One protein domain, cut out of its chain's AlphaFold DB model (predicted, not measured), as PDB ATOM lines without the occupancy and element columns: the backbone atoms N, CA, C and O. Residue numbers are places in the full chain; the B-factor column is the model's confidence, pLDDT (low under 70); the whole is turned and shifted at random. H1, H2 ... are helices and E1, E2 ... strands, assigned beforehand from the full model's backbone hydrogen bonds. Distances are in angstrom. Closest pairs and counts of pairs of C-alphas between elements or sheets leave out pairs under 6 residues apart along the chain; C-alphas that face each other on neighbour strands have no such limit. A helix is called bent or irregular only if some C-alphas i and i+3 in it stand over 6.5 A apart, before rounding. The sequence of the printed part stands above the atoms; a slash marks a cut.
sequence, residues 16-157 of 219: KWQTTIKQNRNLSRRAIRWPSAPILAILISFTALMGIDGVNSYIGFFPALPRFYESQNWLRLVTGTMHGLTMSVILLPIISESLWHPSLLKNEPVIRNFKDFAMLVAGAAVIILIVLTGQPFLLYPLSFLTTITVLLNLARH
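Overview. This is residues 16 to 157 of the 219 residues of an uncharacterized protein of Anaerolineaceae bacterium 4572_5.2 (UniProt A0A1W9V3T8). A long helix, H3, makes the middle of this loose, elongated model; H2 and H4 cross its first half at steep tilts, their three centres making a triangle, and the last part of H3 packs on a small pair of strands, E1 and E2. H4 turns a corner into H5, which folds back but leaves the body, so that residues 143 to 157 stick out; residues 16 to 23 of H1 stick out beyond the strands, and the long loop of residues 60 to 72 makes the other end of the longest axis. The printed part has 142 residues with five named helices and two named strands, in the order H1, E1, H2, H3, E2, H4, H5; the two strands are parallel, and the class is mostly helix. The whole is loose, with a radius of gyration of the C-alphas of 20.1 A and spans of 74 by 38 by 28 A.

Arrangement. The sheet has two parallel strands, E1 at residues 30 to 33 and E2 at residues 105 to 109, with 52 degrees between their directions. N 106 and O 30 are 2.8 A apart and N 33 and O 108 are 3.0 A apart, both within hydrogen-bond range. H3, residues 73 to 99, comes near E1, the closest C-alphas being those of Ile 32 and Pro 93, 4.3 A apart. H3 has a kink of 35 degrees near residue 93. With H2, residues 37 to 59, these make a strand-helix-strand unit, two parallel neighbour strands with helices between them along the chain: E1, H2 and H3, E2, with a left-handed crossover. H3 touches H2 with residues 75 to 86 alone, opposite ways at a steep tilt of 48 degrees; their closest C-alphas are those of Met 50 and Thr 79, 4.8 A apart. H3 touches H4, residues 114 to 132, with residues 74 to 85 alone, opposite ways at a steep tilt of 44 degrees; their closest C-alphas are those of Val 78 and Ile 128, 6.8 A apart. H2 and H4 are close but not clearly touching, the closest C-alphas being those of Ile 39 and Phe 114, 7.5 A apart. H4 and H5, residues 136 to 157, touch only at the corner by their link, and only just, with 3 pairs of C-alphas within 8 A, the closest those of Val 131 and Leu 139 at 6.8 A. H5 and H3 are apart. H1, residues 16 to 26, touches no helix. Every O i to N i+4 pair is within hydrogen-bond range in H2 and H4, against 5 of 7 in H1, 21 of 23 in H3 and 16 of 18 in H5.

Along the chain. H1 begins at C-alpha 16, (314.810, 301.118, 388.964); it is irregular, but only just, with C-alphas 23 and 26 lying 6.9 A apart. E1 is 9.6 A long from first to last C-alpha and E2 11.4 A. H2 measures 32.8 A, H4 26.2 A and H5 31.9 A. H3, the longest helix, measures 36.4 A and begins at C-alpha 73, (362.295, 275.375, 418.601). H5 ends at C-alpha 157, (330.957, 278.251, 400.908).

Size, cuts and confidence. The two C-alphas farthest apart are those of Lys 16 and Ala 64, at 75.4 A. The printed part has no cut. The link from H2 to H3, 13 residues, is long, and the other links are tight. Mean pLDDT of the printed part is 82.2, with residues 17 to 30, 67, 102 to 104 and 157 under 70.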
ATOM      1  N   LYS A  16     314.821 302.106 387.874       73.62
ATOM      2  CA  LYS A  16     314.810 301.118 388.964       73.62
ATOM      3  C   LYS A  16     316.060 300.232 388.953       73.62
ATOM      4  O   LYS A  16     316.613 299.926 390.005       73.62
ATOM      5  N   TRP A  17     316.542 299.839 387.776       58.38
ATOM      6  CA  TRP A  17     317.799 299.097 387.649       58.38
ATOM      7  C   TRP A  17     318.998 299.939 388.098       58.38
ATOM      8  O   TRP A  17     319.829 299.457 388.867       58.38
ATOM      9  N   GLN A  18     319.061 301.214 387.705       61.56
ATOM     10  CA  GLN A  18     320.149 302.105 388.114       61.56
ATOM     11  C   GLN A  18     320.170 302.380 389.624       61.56
ATOM     12  O   GLN A  18     321.251 302.412 390.219       61.56
ATOM     13  N   THR A  19     319.008 302.544 390.263       61.78
ATOM     14  CA  THR A  19     318.940 302.717 391.722       61.78
ATOM     15  C   THR A  19     319.347 301.443 392.454       61.78
ATOM     16  O   THR A  19     320.137 301.519 393.391       61.78
ATOM     17  N   THR A  20     318.928 300.269 391.970       58.38
ATOM     18  CA  THR A  20     319.309 298.970 392.553       58.38
ATOM     19  C   THR A  20     320.823 298.724 392.463       58.38
ATOM     20  O   THR A  20     321.441 298.293 393.437       58.38
ATOM     21  N   ILE A  21     321.460 299.070 391.336       58.16
ATOM     22  CA  ILE A  21     322.921 298.971 391.159       58.16
ATOM     23  C   ILE A  21     323.663 299.966 392.066       58.16
ATOM     24  O   ILE A  21     324.679 299.615 392.668       58.16
ATOM     25  N   LYS A  22     323.159 301.201 392.212       57.72
ATOM     26  CA  LYS A  22     323.754 302.194 393.127       57.72
ATOM     27  C   LYS A  22     323.628 301.779 394.595       57.72
ATOM     28  O   LYS A  22     324.576 301.991 395.346       57.72
ATOM     29  N   GLN A  23     322.503 301.184 394.986       53.25
ATOM     30  CA  GLN A  23     322.208 300.784 396.364       53.25
ATOM     31  C   GLN A  23     322.999 299.538 396.800       53.25
ATOM     32  O   GLN A  23     323.415 299.448 397.952       53.25
ATOM     33  N   ASN A  24     323.334 298.637 395.869       51.28
ATOM     34  CA  ASN A  24     324.186 297.470 396.139       51.28
ATOM     35  C   ASN A  24     325.692 297.789 396.248       51.28
ATOM     36  O   ASN A  24     326.516 296.889 396.390       51.28
ATOM     37  N   ARG A  25     326.092 299.070 396.236       52.19
ATOM     38  CA  ARG A  25     327.491 299.481 396.461       52.19
ATOM     39  C   ARG A  25     327.972 299.322 397.913       52.19
ATOM     40  O   ARG A  25     329.136 299.613 398.184       52.19
ATOM     41  N   ASN A  26     327.127 298.850 398.830       48.84
ATOM     42  CA  ASN A  26     327.493 298.545 400.221       48.84
ATOM     43  C   ASN A  26     327.935 297.088 400.443       48.84
ATOM     44  O   ASN A  26     328.225 296.708 401.574       48.84
ATOM     45  N   LEU A  27     328.014 296.273 399.384       55.81
ATOM     46  CA  LEU A  27     328.636 294.952 399.462       55.81
ATOM     47  C   LEU A  27     330.090 295.107 399.938       55.81
ATOM     48  O   LEU A  27     330.795 296.019 399.508       55.81
ATOM     49  N   SER A  28     330.504 294.253 400.873       54.78
ATOM     50  CA  SER A  28     331.794 294.299 401.569       54.78
ATOM     51  C   SER A  28     332.951 294.416 400.574       54.78
ATOM     52  O   SER A  28     333.297 293.456 399.887       54.78
ATOM     53  N   ARG A  29     333.532 295.617 400.480       65.69
ATOM     54  CA  ARG A  29     334.559 295.928 399.483       65.69
ATOM     55  C   ARG A  29     335.936 295.472 399.971       65.69
ATOM     56  O   ARG A  29     336.282 295.723 401.125       65.69
ATOM     57  N   ARG A  30     336.711 294.802 399.117       69.88
ATOM     58  CA  ARG A  30     338.017 294.195 399.448       69.88
ATOM     59  C   ARG A  30     339.177 295.109 399.044       69.88
ATOM     60  O   ARG A  30     339.107 295.750 398.000       69.88
ATOM     61  N   ALA A  31     340.216 295.187 399.872       74.94
ATOM     62  CA  ALA A  31     341.401 296.016 399.639       74.94
ATOM     63  C   ALA A  31     342.363 295.349 398.640       74.94
ATOM     64  O   ALA A  31     342.644 294.163 398.776       74.94
ATOM     65  N   ILE A  32     342.870 296.105 397.661       78.75
ATOM     66  CA  ILE A  32     343.800 295.598 396.619       78.75
ATOM     67  C   ILE A  32     345.105 296.381 396.580       78.75
ATOM     68  O   ILE A  32     346.075 295.946 395.969       78.75
ATOM     69  N   ARG A  33     345.173 297.547 397.234       82.50
ATOM     70  CA  ARG A  33     346.404 298.324 397.195       82.50
ATOM     71  C   ARG A  33     347.451 297.670 398.088       82.50
ATOM     72  O   ARG A  33     347.168 297.231 399.208       82.50
ATOM     73  N   TRP A  34     348.671 297.646 397.580       81.19
ATOM     74  CA  TRP A  34     349.834 297.174 398.308       81.19
ATOM     75  C   TRP A  34     350.057 297.985 399.598       81.19
ATOM     76  O   TRP A  34     349.680 299.165 399.659       81.19
ATOM     77  N   PRO A  35     350.650 297.372 400.640       81.88
ATOM     78  CA  PRO A  35     351.114 298.095 401.820       81.88
ATOM     79  C   PRO A  35     352.118 299.190 401.444       81.88
ATOM     80  O   PRO A  35     352.727 299.156 400.375       81.88
ATOM     81  N   SER A  36     352.323 300.157 402.337       85.62
ATOM     82  CA  SER A  36     353.358 301.172 402.137       85.62
ATOM     83  C   SER A  36     354.748 300.524 402.025       85.62
ATOM     84  O   SER A  36     355.033 299.522 402.684       85.62
ATOM     85  N   ALA A  37     355.626 301.113 401.208       86.94
ATOM     86  CA  ALA A  37     356.991 300.631 400.984       86.94
ATOM     87  C   ALA A  37     357.774 300.261 402.267       86.94
ATOM     88  O   ALA A  37     358.384 299.192 402.281       86.94
ATOM     89  N   PRO A  38     357.738 301.045 403.367       88.62
ATOM     90  CA  PRO A  38     358.458 300.666 404.583       88.62
ATOM     91  C   PRO A  38     357.865 299.428 405.271       88.62
ATOM     92  O   PRO A  38     358.615 298.606 405.788       88.62
ATOM     93  N   ILE A  39     356.541 299.237 405.239       88.94
ATOM     94  CA  ILE A  39     355.912 298.017 405.766       88.94
ATOM     95  C   ILE A  39     356.329 296.819 404.910       88.94
ATOM     96  O   ILE A  39     356.682 295.775 405.449       88.94
ATOM     97  N   LEU A  40     356.353 296.976 403.586       89.44
ATOM     98  CA  LEU A  40     356.794 295.917 402.681       89.44
ATOM     99  C   LEU A  40     358.256 295.513 402.934       89.44
ATOM    100  O   LEU A  40     358.555 294.323 402.960       89.44
ATOM    101  N   ALA A  41     359.145 296.478 403.188       92.38
ATOM    102  CA  ALA A  41     360.537 296.204 403.548       92.38
ATOM    103  C   ALA A  41     360.647 295.373 404.841       92.38
ATOM    104  O   ALA A  41     361.399 294.398 404.887       92.38
ATOM    105  N   ILE A  42     359.846 295.695 405.864       92.75
ATOM    106  CA  ILE A  42     359.785 294.907 407.107       92.75
ATOM    107  C   ILE A  42     359.283 293.485 406.822       92.75
ATOM    108  O   ILE A  42     359.881 292.516 407.281       92.75
ATOM    109  N   LEU A  43     358.225 293.336 406.028       91.69
ATOM    110  CA  LEU A  43     357.687 292.024 405.656       91.69
ATOM    111  C   LEU A  43     358.721 291.166 404.899       91.69
ATOM    112  O   LEU A  43     358.907 289.984 405.192       91.69
ATOM    113  N   ILE A  44     359.458 291.764 403.963       94.06
ATOM    114  CA  ILE A  44     360.552 291.081 403.259       94.06
ATOM    115  C   ILE A  44     361.637 290.648 404.251       94.06
ATOM    116  O   ILE A  44     362.110 289.514 404.175       94.06
ATOM    117  N   SER A  45     361.978 291.497 405.227       94.50
ATOM    118  CA  SER A  45     362.958 291.148 406.262       94.50
ATOM    119  C   SER A  45     362.529 289.926 407.084       94.50
ATOM    120  O   SER A  45     363.348 289.049 407.343       94.50
ATOM    121  N   PHE A  46     361.237 289.784 407.405       94.31
ATOM    122  CA  PHE A  46     360.711 288.607 408.104       94.31
ATOM    123  C   PHE A  46     360.877 287.324 407.288       94.31
ATOM    124  O   PHE A  46     361.213 286.274 407.833       94.31
ATOM    125  N   THR A  47     360.678 287.413 405.974       93.62
ATOM    126  CA  THR A  47     360.900 286.279 405.068       93.62
ATOM    127  C   THR A  47     362.381 285.929 404.963       93.62
ATOM    128  O   THR A  47     362.726 284.752 405.011       93.62
ATOM    129  N   ALA A  48     363.267 286.926 404.896       94.19
ATOM    130  CA  ALA A  48     364.710 286.697 404.902       94.19
ATOM    131  C   ALA A  48     365.178 286.024 406.204       94.19
ATOM    132  O   ALA A  48     365.921 285.048 406.150       94.19
ATOM    133  N   LEU A  49     364.689 286.482 407.363       92.88
ATOM    134  CA  LEU A  49     364.988 285.876 408.666       92.88
ATOM    135  C   LEU A  49     364.539 284.413 408.735       92.88
ATOM    136  O   LEU A  49     365.294 283.561 409.198       92.88
ATOM    137  N   MET A  50     363.341 284.104 408.231       92.75
ATOM    138  CA  MET A  50     362.860 282.724 408.133       92.75
ATOM    139  C   MET A  50     363.691 281.882 407.162       92.75
ATOM    140  O   MET A  50     363.973 280.727 407.463       92.75
ATOM    141  N   GLY A  51     364.134 282.451 406.040       90.56
ATOM    142  CA  GLY A  51     365.033 281.775 405.106       90.56
ATOM    143  C   GLY A  51     366.375 281.418 405.748       90.56
ATOM    144  O   GLY A  51     366.809 280.275 405.649       90.56
ATOM    145  N   ILE A  52     366.996 282.362 406.459       90.00
ATOM    146  CA  ILE A  52     368.263 282.142 407.176       90.00
ATOM    147  C   ILE A  52     368.090 281.060 408.247       90.00
ATOM    148  O   ILE A  52     368.875 280.114 408.300       90.00
ATOM    149  N   ASP A  53     367.042 281.162 409.066       88.25
ATOM    150  CA  ASP A  53     366.775 280.200 410.136       88.25
ATOM    151  C   ASP A  53     366.420 278.805 409.597       88.25
ATOM    152  O   ASP A  53     366.909 277.780 410.083       88.25
ATOM    153  N   GLY A  54     365.646 278.762 408.511       86.19
ATOM    154  CA  GLY A  54     365.323 277.552 407.767       86.19
ATOM    155  C   GLY A  54     366.575 276.871 407.223       86.19
ATOM    156  O   GLY A  54     366.769 275.682 407.479       86.19
ATOM    157  N   VAL A  55     367.459 277.621 406.557       86.88
ATOM    158  CA  VAL A  55     368.736 277.116 406.032       86.88
ATOM    159  C   VAL A  55     369.635 276.614 407.160       86.88
ATOM    160  O   VAL A  55     370.152 275.505 407.055       86.88
ATOM    161  N   ASN A  56     369.778 277.354 408.265       86.50
ATOM    162  CA  ASN A  56     370.594 276.909 409.398       86.50
ATOM    163  C   ASN A  56     370.080 275.582 409.986       86.50
ATOM    164  O   ASN A  56     370.862 274.668 410.251       86.50
ATOM    165  N   SER A  57     368.759 275.433 410.123       81.12
ATOM    166  CA  SER A  57     368.169 274.168 410.578       81.12
ATOM    167  C   SER A  57     368.301 273.037 409.547       81.12
ATOM    168  O   SER A  57     368.473 271.881 409.932       81.12
ATOM    169  N   TYR A  58     368.272 273.359 408.250       82.19
ATOM    170  CA  TYR A  58     368.424 272.396 407.160       82.19
ATOM    171  C   TYR A  58     369.853 271.846 407.076       82.19
ATOM    172  O   TYR A  58     370.048 270.644 406.911       82.19
ATOM    173  N   ILE A  59     370.857 272.704 407.275       82.81
ATOM    174  CA  ILE A  59     372.273 272.315 407.341       82.81
ATOM    175  C   ILE A  59     372.510 271.300 408.467       82.81
ATOM    176  O   ILE A  59     373.286 270.366 408.293       82.81
ATOM    177  N   GLY A  60     371.779 271.413 409.580       72.88
ATOM    178  CA  GLY A  60     371.856 270.471 410.697       72.88
ATOM    179  C   GLY A  60     371.467 269.022 410.368       72.88
ATOM    180  O   GLY A  60     371.773 268.137 411.163       72.88
ATOM    181  N   PHE A  61     370.838 268.752 409.218       76.19
ATOM    182  CA  PHE A  61     370.597 267.383 408.745       76.19
ATOM    183  C   PHE A  61     371.835 266.730 408.121       76.19
ATOM    184  O   PHE A  61     371.867 265.508 407.978       76.19
ATOM    185  N   PHE A  62     372.850 267.516 407.760       79.94
ATOM    186  CA  PHE A  62     374.084 267.025 407.164       79.94
ATOM    187  C   PHE A  62     375.193 267.005 408.223       79.94
ATOM    188  O   PHE A  62     375.731 268.059 408.557       79.94
ATOM    189  N   PRO A  63     375.599 265.825 408.729       70.19
ATOM    190  CA  PRO A  63     376.619 265.727 409.776       70.19
ATOM    191  C   PRO A  63     378.009 266.241 409.355       70.19
ATOM    192  O   PRO A  63     378.869 266.429 410.208       70.19
ATOM    193  N   ALA A  64     378.232 266.481 408.058       73.00
ATOM    194  CA  ALA A  64     379.488 266.989 407.506       73.00
ATOM    195  C   ALA A  64     379.584 268.528 407.447       73.00
ATOM    196  O   ALA A  64     380.634 269.046 407.074       73.00
ATOM    197  N   LEU A  65     378.514 269.266 407.774       70.00
ATOM    198  CA  LEU A  65     378.501 270.729 407.691       70.00
ATOM    199  C   LEU A  65     378.437 271.379 409.085       70.00
ATOM    200  O   LEU A  65     377.608 270.991 409.911       70.00
ATOM    201  N   PRO A  66     379.277 272.394 409.360       71.88
ATOM    202  CA  PRO A  66     379.215 273.135 410.613       71.88
ATOM    203  C   PRO A  66     377.929 273.971 410.687       71.88
ATOM    204  O   PRO A  66     377.573 274.687 409.752       71.88
ATOM    205  N   ARG A  67     377.229 273.886 411.824       67.31
ATOM    206  CA  ARG A  67     376.049 274.713 412.131       67.31
ATOM    207  C   ARG A  67     376.510 276.090 412.619       67.31
ATOM    208  O   ARG A  67     377.428 276.153 413.434       67.31
ATOM    209  N   PHE A  68     375.860 277.173 412.183       72.75
ATOM    210  CA  PHE A  68     376.187 278.527 412.663       72.75
ATOM    211  C   PHE A  68     375.737 278.746 414.114       72.75
ATOM    212  O   PHE A  68     376.395 279.454 414.871       72.75
ATOM    213  N   TYR A  69     374.616 278.130 414.500       77.38
ATOM    214  CA  TYR A  69     374.096 278.096 415.868       77.38
ATOM    215  C   TYR A  69     373.201 276.866 416.079       77.38
ATOM    216  O   TYR A  69     372.690 276.283 415.117       77.38
ATOM    217  N   GLU A  70     372.987 276.473 417.339       74.56
ATOM    218  CA  GLU A  70     372.076 275.376 417.679       74.56
ATOM    219  C   GLU A  70     370.625 275.736 417.343       74.56
ATOM    220  O   GLU A  70     370.097 276.755 417.788       74.56
ATOM    221  N   SER A  71     369.959 274.885 416.562       77.75
ATOM    222  CA  SER A  71     368.566 275.085 416.171       77.75
ATOM    223  C   SER A  71     367.642 274.990 417.386       77.75
ATOM    224  O   SER A  71     367.482 273.911 417.960       77.75
ATOM    225  N   GLN A  72     366.991 276.096 417.750       81.12
ATOM    226  CA  GLN A  72     366.052 276.142 418.870       81.12
ATOM    227  C   GLN A  72     364.602 276.208 418.374       81.12
ATOM    228  O   GLN A  72     364.273 276.952 417.450       81.12
ATOM    229  N   ASN A  73     363.705 275.448 419.009       84.69
ATOM    230  CA  ASN A  73     362.295 275.375 418.601       84.69
ATOM    231  C   ASN A  73     361.565 276.723 418.697       84.69
ATOM    232  O   ASN A  73     360.691 276.997 417.876       84.69
ATOM    233  N   TRP A  74     361.924 277.568 419.667       86.62
ATOM    234  CA  TRP A  74     361.304 278.884 419.830       86.62
ATOM    235  C   TRP A  74     361.670 279.832 418.686       86.62
ATOM    236  O   TRP A  74     360.809 280.572 418.218       86.62
ATOM    237  N   LEU A  75     362.912 279.772 418.191       86.19
ATOM    238  CA  LEU A  75     363.363 280.621 417.093       86.19
ATOM    239  C   LEU A  75     362.588 280.277 415.820       86.19
ATOM    240  O   LEU A  75     362.012 281.162 415.195       86.19
ATOM    241  N   ARG A  76     362.438 278.977 415.548       86.88
ATOM    242  CA  ARG A  76     361.662 278.453 414.420       86.88
ATOM    243  C   ARG A  76     360.175 278.811 414.488       86.88
ATOM    244  O   ARG A  76     359.544 279.056 413.461       86.88
ATOM    245  N   LEU A  77     359.603 278.857 415.692       89.44
ATOM    246  CA  LEU A  77     358.232 279.325 415.902       89.44
ATOM    247  C   LEU A  77     358.101 280.821 415.581       89.44
ATOM    248  O   LEU A  77     357.162 281.217 414.892       89.44
ATOM    249  N   VAL A  78     359.034 281.648 416.061       92.44
ATOM    250  CA  VAL A  78     359.019 283.104 415.854       92.44
ATOM    251  C   VAL A  78     359.205 283.449 414.376       92.44
ATOM    252  O   VAL A  78     358.357 284.131 413.797       92.44
ATOM    253  N   THR A  79     360.272 282.948 413.750       92.75
ATOM    254  CA  THR A  79     360.608 283.227 412.345       92.75
ATOM    255  C   THR A  79     359.519 282.706 411.405       92.75
ATOM    256  O   THR A  79     359.065 283.431 410.516       92.75
ATOM    257  N   GLY A  80     359.006 281.497 411.658       91.81
ATOM    258  CA  GLY A  80     357.890 280.916 410.914       91.81
ATOM    259  C   GLY A  80     356.597 281.729 411.031       91.81
ATOM    260  O   GLY A  80     355.930 281.976 410.026       91.81
ATOM    261  N   THR A  81     356.257 282.210 412.232       92.94
ATOM    262  CA  THR A  81     355.050 283.028 412.446       92.94
ATOM    263  C   THR A  81     355.157 284.388 411.751       92.94
ATOM    264  O   THR A  81     354.205 284.829 411.106       92.94
ATOM    265  N   MET A  82     356.322 285.041 411.818       93.25
ATOM    266  CA  MET A  82     356.570 286.315 411.129       93.25
ATOM    267  C   MET A  82     356.486 286.182 409.602       93.25
ATOM    268  O   MET A  82     355.890 287.028 408.923       93.25
ATOM    269  N   HIS A  83     357.024 285.094 409.047       94.69
ATOM    270  CA  HIS A  83     356.867 284.788 407.630       94.69
ATOM    271  C   HIS A  83     355.402 284.485 407.264       94.69
ATOM    272  O   HIS A  83     354.896 285.005 406.270       94.69
ATOM    273  N   GLY A  84     354.670 283.736 408.094       92.31
ATOM    274  CA  GLY A  84     353.236 283.491 407.894       92.31
ATOM    275  C   GLY A  84     352.398 284.777 407.869       92.31
ATOM    276  O   GLY A  84     351.501 284.926 407.031       92.31
ATOM    277  N   LEU A  85     352.726 285.749 408.727       93.25
ATOM    278  CA  LEU A  85     352.116 287.083 408.715       93.25
ATOM    279  C   LEU A  85     352.417 287.805 407.395       93.25
ATOM    280  O   LEU A  85     351.502 288.331 406.761       93.25
ATOM    281  N   THR A  86     353.670 287.756 406.938       93.62
ATOM    282  CA  THR A  86     354.084 288.310 405.639       93.62
ATOM    283  C   THR A  86     353.274 287.738 404.487       93.62
ATOM    284  O   THR A  86     352.691 288.496 403.708       93.62
ATOM    285  N   MET A  87     353.170 286.412 404.414       91.81
ATOM    286  CA  MET A  87     352.401 285.742 403.370       91.81
ATOM    287  C   MET A  87     350.929 286.136 403.423       91.81
ATOM    288  O   MET A  87     350.339 286.424 402.390       91.81
ATOM    289  N   SER A  88     350.342 286.243 404.614       90.44
ATOM    290  CA  SER A  88     348.945 286.661 404.766       90.44
ATOM    291  C   SER A  88     348.696 288.059 404.187       90.44
ATOM    292  O   SER A  88     347.729 288.259 403.454       90.44
ATOM    293  N   VAL A  89     349.585 289.017 404.469       90.12
ATOM    294  CA  VAL A  89     349.456 290.411 404.007       90.12
ATOM    295  C   VAL A  89     349.697 290.544 402.502       90.12
ATOM    296  O   VAL A  89     348.997 291.315 401.848       90.12
ATOM    297  N   ILE A  90     350.655 289.796 401.947       89.50
ATOM    298  CA  ILE A  90     350.995 289.825 400.514       89.50
ATOM    299  C   ILE A  90     349.962 289.077 399.669       89.50
ATOM    300  O   ILE A  90     349.607 289.531 398.583       89.50
ATOM    301  N   LEU A  91     349.457 287.940 400.150       88.50
ATOM    302  CA  LEU A  91     348.488 287.137 399.407       88.50
ATOM    303  C   LEU A  91     347.101 287.775 399.393       88.50
ATOM    304  O   LEU A  91     346.376 287.610 398.421       88.50
ATOM    305  N   LEU A  92     346.729 288.524 400.434       86.12
ATOM    306  CA  LEU A  92     345.436 289.208 400.530       86.12
ATOM    307  C   LEU A  92     345.051 290.035 399.285       86.12
ATOM    308  O   LEU A  92     343.959 289.802 398.764       86.12
ATOM    309  N   PRO A  93     345.880 290.969 398.779       84.44
ATOM    310  CA  PRO A  93     345.558 291.762 397.594       84.44
ATOM    311  C   PRO A  93     345.560 290.917 396.314       84.44
ATOM    312  O   PRO A  93     344.649 291.068 395.507       84.44
ATOM    313  N   ILE A  94     346.499 289.970 396.176       84.62
ATOM    314  CA  ILE A  94     346.593 289.058 395.020       84.62
ATOM    315  C   ILE A  94     345.324 288.206 394.906       84.62
ATOM    316  O   ILE A  94     344.697 288.117 393.854       84.62
ATOM    317  N   ILE A  95     344.915 287.601 396.020       82.56
ATOM    318  CA  ILE A  95     343.706 286.786 396.117       82.56
ATOM    319  C   ILE A  95     342.470 287.663 395.884       82.56
ATOM    320  O   ILE A  95     341.572 287.263 395.142       82.56
ATOM    321  N   SER A  96     342.442 288.871 396.463       80.62
ATOM    322  CA  SER A  96     341.342 289.830 396.289       80.62
ATOM    323  C   SER A  96     341.139 290.224 394.827       80.62
ATOM    324  O   SER A  96     340.001 290.282 394.375       80.62
ATOM    325  N   GLU A  97     342.216 290.452 394.080       77.75
ATOM    326  CA  GLU A  97     342.156 290.767 392.652       77.75
ATOM    327  C   GLU A  97     341.796 289.541 391.802       77.75
ATOM    328  O   GLU A  97     340.965 289.637 390.903       77.75
ATOM    329  N   SER A  98     342.363 288.371 392.112       79.75
ATOM    330  CA  SER A  98     342.178 287.161 391.304       79.75
ATOM    331  C   SER A  98     340.784 286.539 391.423       79.75
ATOM    332  O   SER A  98     340.325 285.923 390.461       79.75
ATOM    333  N   LEU A  99     340.133 286.620 392.588       77.44
ATOM    334  CA  LEU A  99     338.886 285.884 392.842       77.44
ATOM    335  C   LEU A  99     337.629 286.764 392.871       77.44
ATOM    336  O   LEU A  99     336.527 286.228 392.740       77.44
ATOM    337  N   TRP A 100     337.743 288.085 393.066       73.81
ATOM    338  CA  TRP A 100     336.571 288.957 393.204       73.81
ATOM    339  C   TRP A 100     336.307 289.798 391.960       73.81
ATOM    340  O   TRP A 100     337.202 290.282 391.279       73.81
ATOM    341  N   HIS A 101     335.019 290.024 391.703       72.06
ATOM    342  CA  HIS A 101     334.570 290.878 390.612       72.06
ATOM    343  C   HIS A 101     335.029 292.339 390.821       72.06
ATOM    344  O   HIS A 101     334.906 292.839 391.946       72.06
ATOM    345  N   PRO A 102     335.430 293.076 389.762       69.88
ATOM    346  CA  PRO A 102     335.930 294.456 389.853       69.88
ATOM    347  C   PRO A 102     335.022 295.448 390.596       69.88
ATOM    348  O   PRO A 102     335.481 296.444 391.144       69.88
ATOM    349  N   SER A 103     333.717 295.188 390.659       64.69
ATOM    350  CA  SER A 103     332.759 296.029 391.395       64.69
ATOM    351  C   SER A 103     332.834 295.891 392.924       64.69
ATOM    352  O   SER A 103     332.315 296.751 393.634       64.69
ATOM    353  N   LEU A 104     333.464 294.827 393.437       67.31
ATOM    354  CA  LEU A 104     333.656 294.551 394.869       67.31
ATOM    355  C   LEU A 104     335.038 294.997 395.372       67.31
ATOM    356  O   LEU A 104     335.377 294.816 396.543       67.31
ATOM    357  N   LEU A 105     335.831 295.589 394.486       72.06
ATOM    358  CA  LEU A 105     337.205 295.987 394.714       72.06
ATOM    359  C   LEU A 105     337.284 297.428 395.248       72.06
ATOM    360  O   LEU A 105     336.592 298.331 394.772       72.06
ATOM    361  N   LYS A 106     338.124 297.661 396.262       74.19
ATOM    362  CA  LYS A 106     338.415 298.984 396.826       74.19
ATOM    363  C   LYS A 106     339.903 299.274 396.713       74.19
ATOM    364  O   LYS A 106     340.738 298.514 397.203       74.19
ATOM    365  N   ASN A 107     340.222 300.432 396.143       73.06
ATOM    366  CA  ASN A 107     341.580 300.958 396.126       73.06
ATOM    367  C   ASN A 107     341.954 301.509 397.514       73.06
ATOM    368  O   ASN A 107     342.068 302.715 397.728       73.06
ATOM    369  N   GLU A 108     342.085 300.610 398.482       79.06
ATOM    370  CA  GLU A 108     342.616 300.870 399.812       79.06
ATOM    371  C   GLU A 108     343.765 299.910 400.104       79.06
ATOM    372  O   GLU A 108     343.770 298.799 399.565       79.06
ATOM    373  N   PRO A 109     344.744 300.339 400.916       77.69
ATOM    374  CA  PRO A 109     345.875 299.509 401.270       77.69
ATOM    375  C   PRO A 109     345.440 298.458 402.291       77.69
ATOM    376  O   PRO A 109     344.643 298.748 403.187       77.69
ATOM    377  N   VAL A 110     345.968 297.240 402.147       80.88
ATOM    378  CA  VAL A 110     345.670 296.089 403.026       80.88
ATOM    379  C   VAL A 110     345.988 296.412 404.486       80.88
ATOM    380  O   VAL A 110     345.233 296.052 405.386       80.88
ATOM    381  N   ILE A 111     347.078 297.147 404.706       82.69
ATOM    382  CA  ILE A 111     347.439 297.736 405.990       82.69
ATOM    383  C   ILE A 111     347.467 299.245 405.806       82.69
ATOM    384  O   ILE A 111     348.242 299.758 404.997       82.69
ATOM    385  N   ARG A 112     346.608 299.954 406.542       79.75
ATOM    386  CA  ARG A 112     346.480 301.408 406.410       79.75
ATOM    387  C   ARG A 112     347.647 302.115 407.071       79.75
ATOM    388  O   ARG A 112     348.277 302.967 406.450       79.75
ATOM    389  N   ASN A 113     347.940 301.727 408.309       86.25
ATOM    390  CA  ASN A 113     348.845 302.464 409.177       86.25
ATOM    391  C   ASN A 113     349.832 301.519 409.873       86.25
ATOM    392  O   ASN A 113     349.533 300.348 410.111       86.25
ATOM    393  N   PHE A 114     350.968 302.061 410.318       88.94
ATOM    394  CA  PHE A 114     351.908 301.340 411.186       88.94
ATOM    395  C   PHE A 114     351.261 300.828 412.477       88.94
ATOM    396  O   PHE A 114     351.651 299.780 412.972       88.94
ATOM    397  N   LYS A 115     350.242 301.525 412.996       89.94
ATOM    398  CA  LYS A 115     349.460 301.065 414.151       89.94
ATOM    399  C   LYS A 115     348.757 299.733 413.874       89.94
ATOM    400  O   LYS A 115     348.810 298.841 414.711       89.94
ATOM    401  N   ASP A 116     348.142 299.589 412.701       89.00
ATOM    402  CA  ASP A 116     347.445 298.357 412.315       89.00
ATOM    403  C   ASP A 116     348.452 297.218 412.127       89.00
ATOM    404  O   ASP A 116     348.227 296.101 412.589       89.00
ATOM    405  N   PHE A 117     349.606 297.520 411.522       90.94
ATOM    406  CA  PHE A 117     350.714 296.572 411.417       90.94
ATOM    407  C   PHE A 117     351.224 296.128 412.794       90.94
ATOM    408  O   PHE A 117     351.335 294.933 413.056       90.94
ATOM    409  N   ALA A 118     351.484 297.076 413.695       91.56
ATOM    410  CA  ALA A 118     351.947 296.794 415.048       91.56
ATOM    411  C   ALA A 118     350.923 295.967 415.834       91.56
ATOM    412  O   ALA A 118     351.308 295.066 416.570       91.56
ATOM    413  N   MET A 119     349.624 296.212 415.640       92.94
ATOM    414  CA  MET A 119     348.562 295.421 416.261       92.94
ATOM    415  C   MET A 119     348.543 293.975 415.746       92.94
ATOM    416  O   MET A 119     348.364 293.052 416.538       92.94
ATOM    417  N   LEU A 120     348.788 293.757 414.448       91.69
ATOM    418  CA  LEU A 120     348.938 292.411 413.878       91.69
ATOM    419  C   LEU A 120     350.159 291.687 414.452       91.69
ATOM    420  O   LEU A 120     350.052 290.533 414.865       91.69
ATOM    421  N   VAL A 121     351.306 292.368 414.512       93.69
ATOM    422  CA  VAL A 121     352.538 291.811 415.089       93.69
ATOM    423  C   VAL A 121     352.359 291.518 416.579       93.69
ATOM    424  O   VAL A 121     352.772 290.458 417.039       93.69
ATOM    425  N   ALA A 122     351.687 292.394 417.329       95.12
ATOM    426  CA  ALA A 122     351.372 292.172 418.736       95.12
ATOM    427  C   ALA A 122     350.458 290.953 418.928       95.12
ATOM    428  O   ALA A 122     350.719 290.124 419.794       95.12
ATOM    429  N   GLY A 123     349.430 290.792 418.087       93.62
ATOM    430  CA  GLY A 123     348.580 289.601 418.100       93.62
ATOM    431  C   GLY A 123     349.372 288.317 417.833       93.62
ATOM    432  O   GLY A 123     349.222 287.334 418.558       93.62
ATOM    433  N   ALA A 124     350.272 288.341 416.847       92.94
ATOM    434  CA  ALA A 124     351.174 287.224 416.574       92.94
ATOM    435  C   ALA A 124     352.112 286.934 417.758       92.94
ATOM    436  O   ALA A 124     352.289 285.776 418.125       92.94
ATOM    437  N   ALA A 125     352.658 287.968 418.401       93.31
ATOM    438  CA  ALA A 125     353.505 287.829 419.581       93.31
ATOM    439  C   ALA A 125     352.752 287.191 420.758       93.31
ATOM    440  O   ALA A 125     353.288 286.295 421.404       93.31
ATOM    441  N   VAL A 126     351.496 287.578 421.001       93.94
ATOM    442  CA  VAL A 126     350.649 286.950 422.030       93.94
ATOM    443  C   VAL A 126     350.460 285.461 421.746       93.94
ATOM    444  O   VAL A 126     350.618 284.645 422.650       93.94
ATOM    445  N   ILE A 127     350.179 285.089 420.494       90.31
ATOM    446  CA  ILE A 127     350.047 283.678 420.105       90.31
ATOM    447  C   ILE A 127     351.362 282.929 420.340       90.31
ATOM    448  O   ILE A 127     351.343 281.852 420.930       90.31
ATOM    449  N   ILE A 128     352.500 283.500 419.934       92.25
ATOM    450  CA  ILE A 128     353.825 282.910 420.171       92.25
ATOM    451  C   ILE A 128     354.039 282.682 421.668       92.25
ATOM    452  O   ILE A 128     354.399 281.576 422.057       92.25
ATOM    453  N   LEU A 129     353.780 283.684 422.510       91.56
ATOM    454  CA  LEU A 129     353.944 283.568 423.958       91.56
ATOM    455  C   LEU A 129     353.063 282.459 424.534       91.56
ATOM    456  O   LEU A 129     353.563 281.627 425.284       91.56
ATOM    457  N   ILE A 130     351.790 282.391 424.130       89.56
ATOM    458  CA  ILE A 130     350.876 281.315 424.535       89.56
ATOM    459  C   ILE A 130     351.444 279.949 424.137       89.56
ATOM    460  O   ILE A 130     351.474 279.039 424.962       89.56
ATOM    461  N   VAL A 131     351.935 279.802 422.906       88.81
ATOM    462  CA  VAL A 131     352.529 278.546 422.424       88.81
ATOM    463  C   VAL A 131     353.794 278.186 423.201       88.81
ATOM    464  O   VAL A 131     353.966 277.027 423.573       88.81
ATOM    465  N   LEU A 132     354.637 279.169 423.518       89.38
ATOM    466  CA  LEU A 132     355.860 278.965 424.292       89.38
ATOM    467  C   LEU A 132     355.597 278.556 425.745       89.38
ATOM    468  O   LEU A 132     356.443 277.880 426.323       89.38
ATOM    469  N   THR A 133     354.432 278.881 426.325       89.25
ATOM    470  CA  THR A 133     354.079 278.359 427.660       89.25
ATOM    471  C   THR A 133     353.985 276.832 427.688       89.25
ATOM    472  O   THR A 133     354.110 276.238 428.756       89.25
ATOM    473  N   GLY A 134     353.722 276.191 426.541       85.50
ATOM    474  CA  GLY A 134     353.569 274.739 426.433       85.50
ATOM    475  C   GLY A 134     352.374 274.166 427.203       85.50
ATOM    476  O   GLY A 134     352.232 272.946 427.275       85.50
ATOM    477  N   GLN A 135     351.511 275.011 427.780       86.19
ATOM    478  CA  GLN A 135     350.433 274.570 428.660       86.19
ATOM    479  C   GLN A 135     349.263 273.993 427.847       86.19
ATOM    480  O   GLN A 135     348.625 274.731 427.087       86.19
ATOM    481  N   PRO A 136     348.898 272.706 428.028       83.50
ATOM    482  CA  PRO A 136     347.855 272.061 427.225       83.50
ATOM    483  C   PRO A 136     346.496 272.764 427.316       83.50
ATOM    484  O   PRO A 136     345.762 272.839 426.332       83.50
ATOM    485  N   PHE A 137     346.186 273.332 428.486       86.94
ATOM    486  CA  PHE A 137     344.937 274.051 428.740       86.94
ATOM    487  C   PHE A 137     344.748 275.275 427.832       86.94
ATOM    488  O   PHE A 137     343.623 275.575 427.447       86.94
ATOM    489  N   LEU A 138     345.829 275.959 427.447       83.62
ATOM    490  CA  LEU A 138     345.769 277.109 426.539       83.62
ATOM    491  C   LEU A 138     345.795 276.683 425.065       83.62
ATOM    492  O   LEU A 138     345.168 277.319 424.216       83.62
ATOM    493  N   LEU A 139     346.493 275.588 424.753       83.88
ATOM    494  CA  LEU A 139     346.698 275.131 423.378       83.88
ATOM    495  C   LEU A 139     345.494 274.378 422.808       83.88
ATOM    496  O   LEU A 139     345.188 274.529 421.622       83.88
ATOM    497  N   TYR A 140     344.772 273.604 423.627       87.56
ATOM    498  CA  TYR A 140     343.590 272.884 423.150       87.56
ATOM    499  C   TYR A 140     342.496 273.825 422.634       87.56
ATOM    500  O   TYR A 140     342.107 273.653 421.475       87.56
ATOM    501  N   PRO A 141     342.044 274.852 423.382       88.62
ATOM    502  CA  PRO A 141     341.048 275.795 422.883       88.62
ATOM    503  C   PRO A 141     341.481 276.464 421.580       88.62
ATOM    504  O   PRO A 141     340.685 276.551 420.648       88.62
ATOM    505  N   LEU A 142     342.754 276.864 421.481       84.44
ATOM    506  CA  LEU A 142     343.300 277.496 420.282       84.44
ATOM    507  C   LEU A 142     343.189 276.568 419.061       84.44
ATOM    508  O   LEU A 142     342.702 276.990 418.013       84.44
ATOM    509  N   SER A 143     343.551 275.289 419.220       85.19
ATOM    510  CA  SER A 143     343.492 274.287 418.146       85.19
ATOM    511  C   SER A 143     342.060 273.984 417.676       85.19
ATOM    512  O   SER A 143     341.791 273.910 416.466       85.19
ATOM    513  N   PHE A 144     341.112 273.877 418.614       90.75
ATOM    514  CA  PHE A 144     339.696 273.697 418.297       90.75
ATOM    515  C   PHE A 144     339.143 274.924 417.585       90.75
ATOM    516  O   PHE A 144     338.468 274.779 416.569       90.75
ATOM    517  N   LEU A 145     339.482 276.124 418.054       89.12
ATOM    518  CA  LEU A 145     339.015 277.372 417.464       89.12
ATOM    519  C   LEU A 145     339.513 277.535 416.024       89.12
ATOM    520  O   LEU A 145     338.717 277.868 415.144       89.12
ATOM    521  N   THR A 146     340.777 277.205 415.735       86.81
ATOM    522  CA  THR A 146     341.284 277.168 414.352       86.81
ATOM    523  C   THR A 146     340.553 276.143 413.488       86.81
ATOM    524  O   THR A 146     340.149 276.461 412.370       86.81
ATOM    525  N   THR A 147     340.315 274.937 414.010       87.81
ATOM    526  CA  THR A 147     339.627 273.870 413.265       87.81
ATOM    527  C   THR A 147     338.186 274.266 412.944       87.81
ATOM    528  O   THR A 147     337.755 274.186 411.795       87.81
ATOM    529  N   ILE A 148     337.455 274.767 413.942       90.88
ATOM    530  CA  ILE A 148     336.083 275.259 413.796       90.88
ATOM    531  C   ILE A 148     336.040 276.408 412.788       90.88
ATOM    532  O   ILE A 148     335.176 276.417 411.919       90.88
ATOM    533  N   THR A 149     336.994 277.340 412.842       86.75
ATOM    534  CA  THR A 149     337.057 278.471 411.904       86.75
ATOM    535  C   THR A 149     337.159 278.000 410.453       86.75
ATOM    536  O   THR A 149     336.435 278.502 409.592       86.75
ATOM    537  N   VAL A 150     338.016 277.013 410.172       86.00
ATOM    538  CA  VAL A 150     338.154 276.433 408.826       86.00
ATOM    539  C   VAL A 150     336.871 275.723 408.406       86.00
ATOM    540  O   VAL A 150     336.377 275.956 407.302       86.00
ATOM    541  N   LEU A 151     336.294 274.903 409.289       86.69
ATOM    542  CA  LEU A 151     335.050 274.184 409.013       86.69
ATOM    543  C   LEU A 151     333.887 275.136 408.733       86.69
ATOM    544  O   LEU A 151     333.137 274.907 407.793       86.69
ATOM    545  N   LEU A 152     333.763 276.224 409.492       85.69
ATOM    546  CA  LEU A 152     332.740 277.245 409.271       85.69
ATOM    547  C   LEU A 152     332.950 277.986 407.948       85.69
ATOM    548  O   LEU A 152     331.978 278.248 407.239       85.69
ATOM    549  N   ASN A 153     334.198 278.294 407.582       80.62
ATOM    550  CA  ASN A 153     334.504 278.896 406.283       80.62
ATOM    551  C   ASN A 153     334.090 277.969 405.135       80.62
ATOM    552  O   ASN A 153     333.390 278.390 404.213       80.62
ATOM    553  N   LEU A 154     334.464 276.691 405.218       80.88
ATOM    554  CA  LEU A 154     334.095 275.694 404.216       80.88
ATOM    555  C   LEU A 154     332.584 275.465 404.177       80.88
ATOM    556  O   LEU A 154     332.015 275.447 403.095       80.88
ATOM    557  N   ALA A 155     331.918 275.351 405.325       79.81
ATOM    558  CA  ALA A 155     330.475 275.143 405.404       79.81
ATOM    559  C   ALA A 155     329.683 276.325 404.834       79.81
ATOM    560  O   ALA A 155     328.665 276.121 404.181       79.81
ATOM    561  N   ARG A 156     330.160 277.562 405.026       71.38
ATOM    562  CA  ARG A 156     329.547 278.763 404.440       71.38
ATOM    563  C   ARG A 156     329.620 278.767 402.912       71.38
ATOM    564  O   ARG A 156     328.714 279.284 402.262       71.38
ATOM    565  N   HIS A 157     330.715 278.262 402.351       61.00
ATOM    566  CA  HIS A 157     330.957 278.251 400.908       61.00
ATOM    567  C   HIS A 157     330.521 276.948 400.227       61.00
ATOM    568  O   HIS A 157     330.320 276.939 399.014       61.00
TER     569      HIS A 157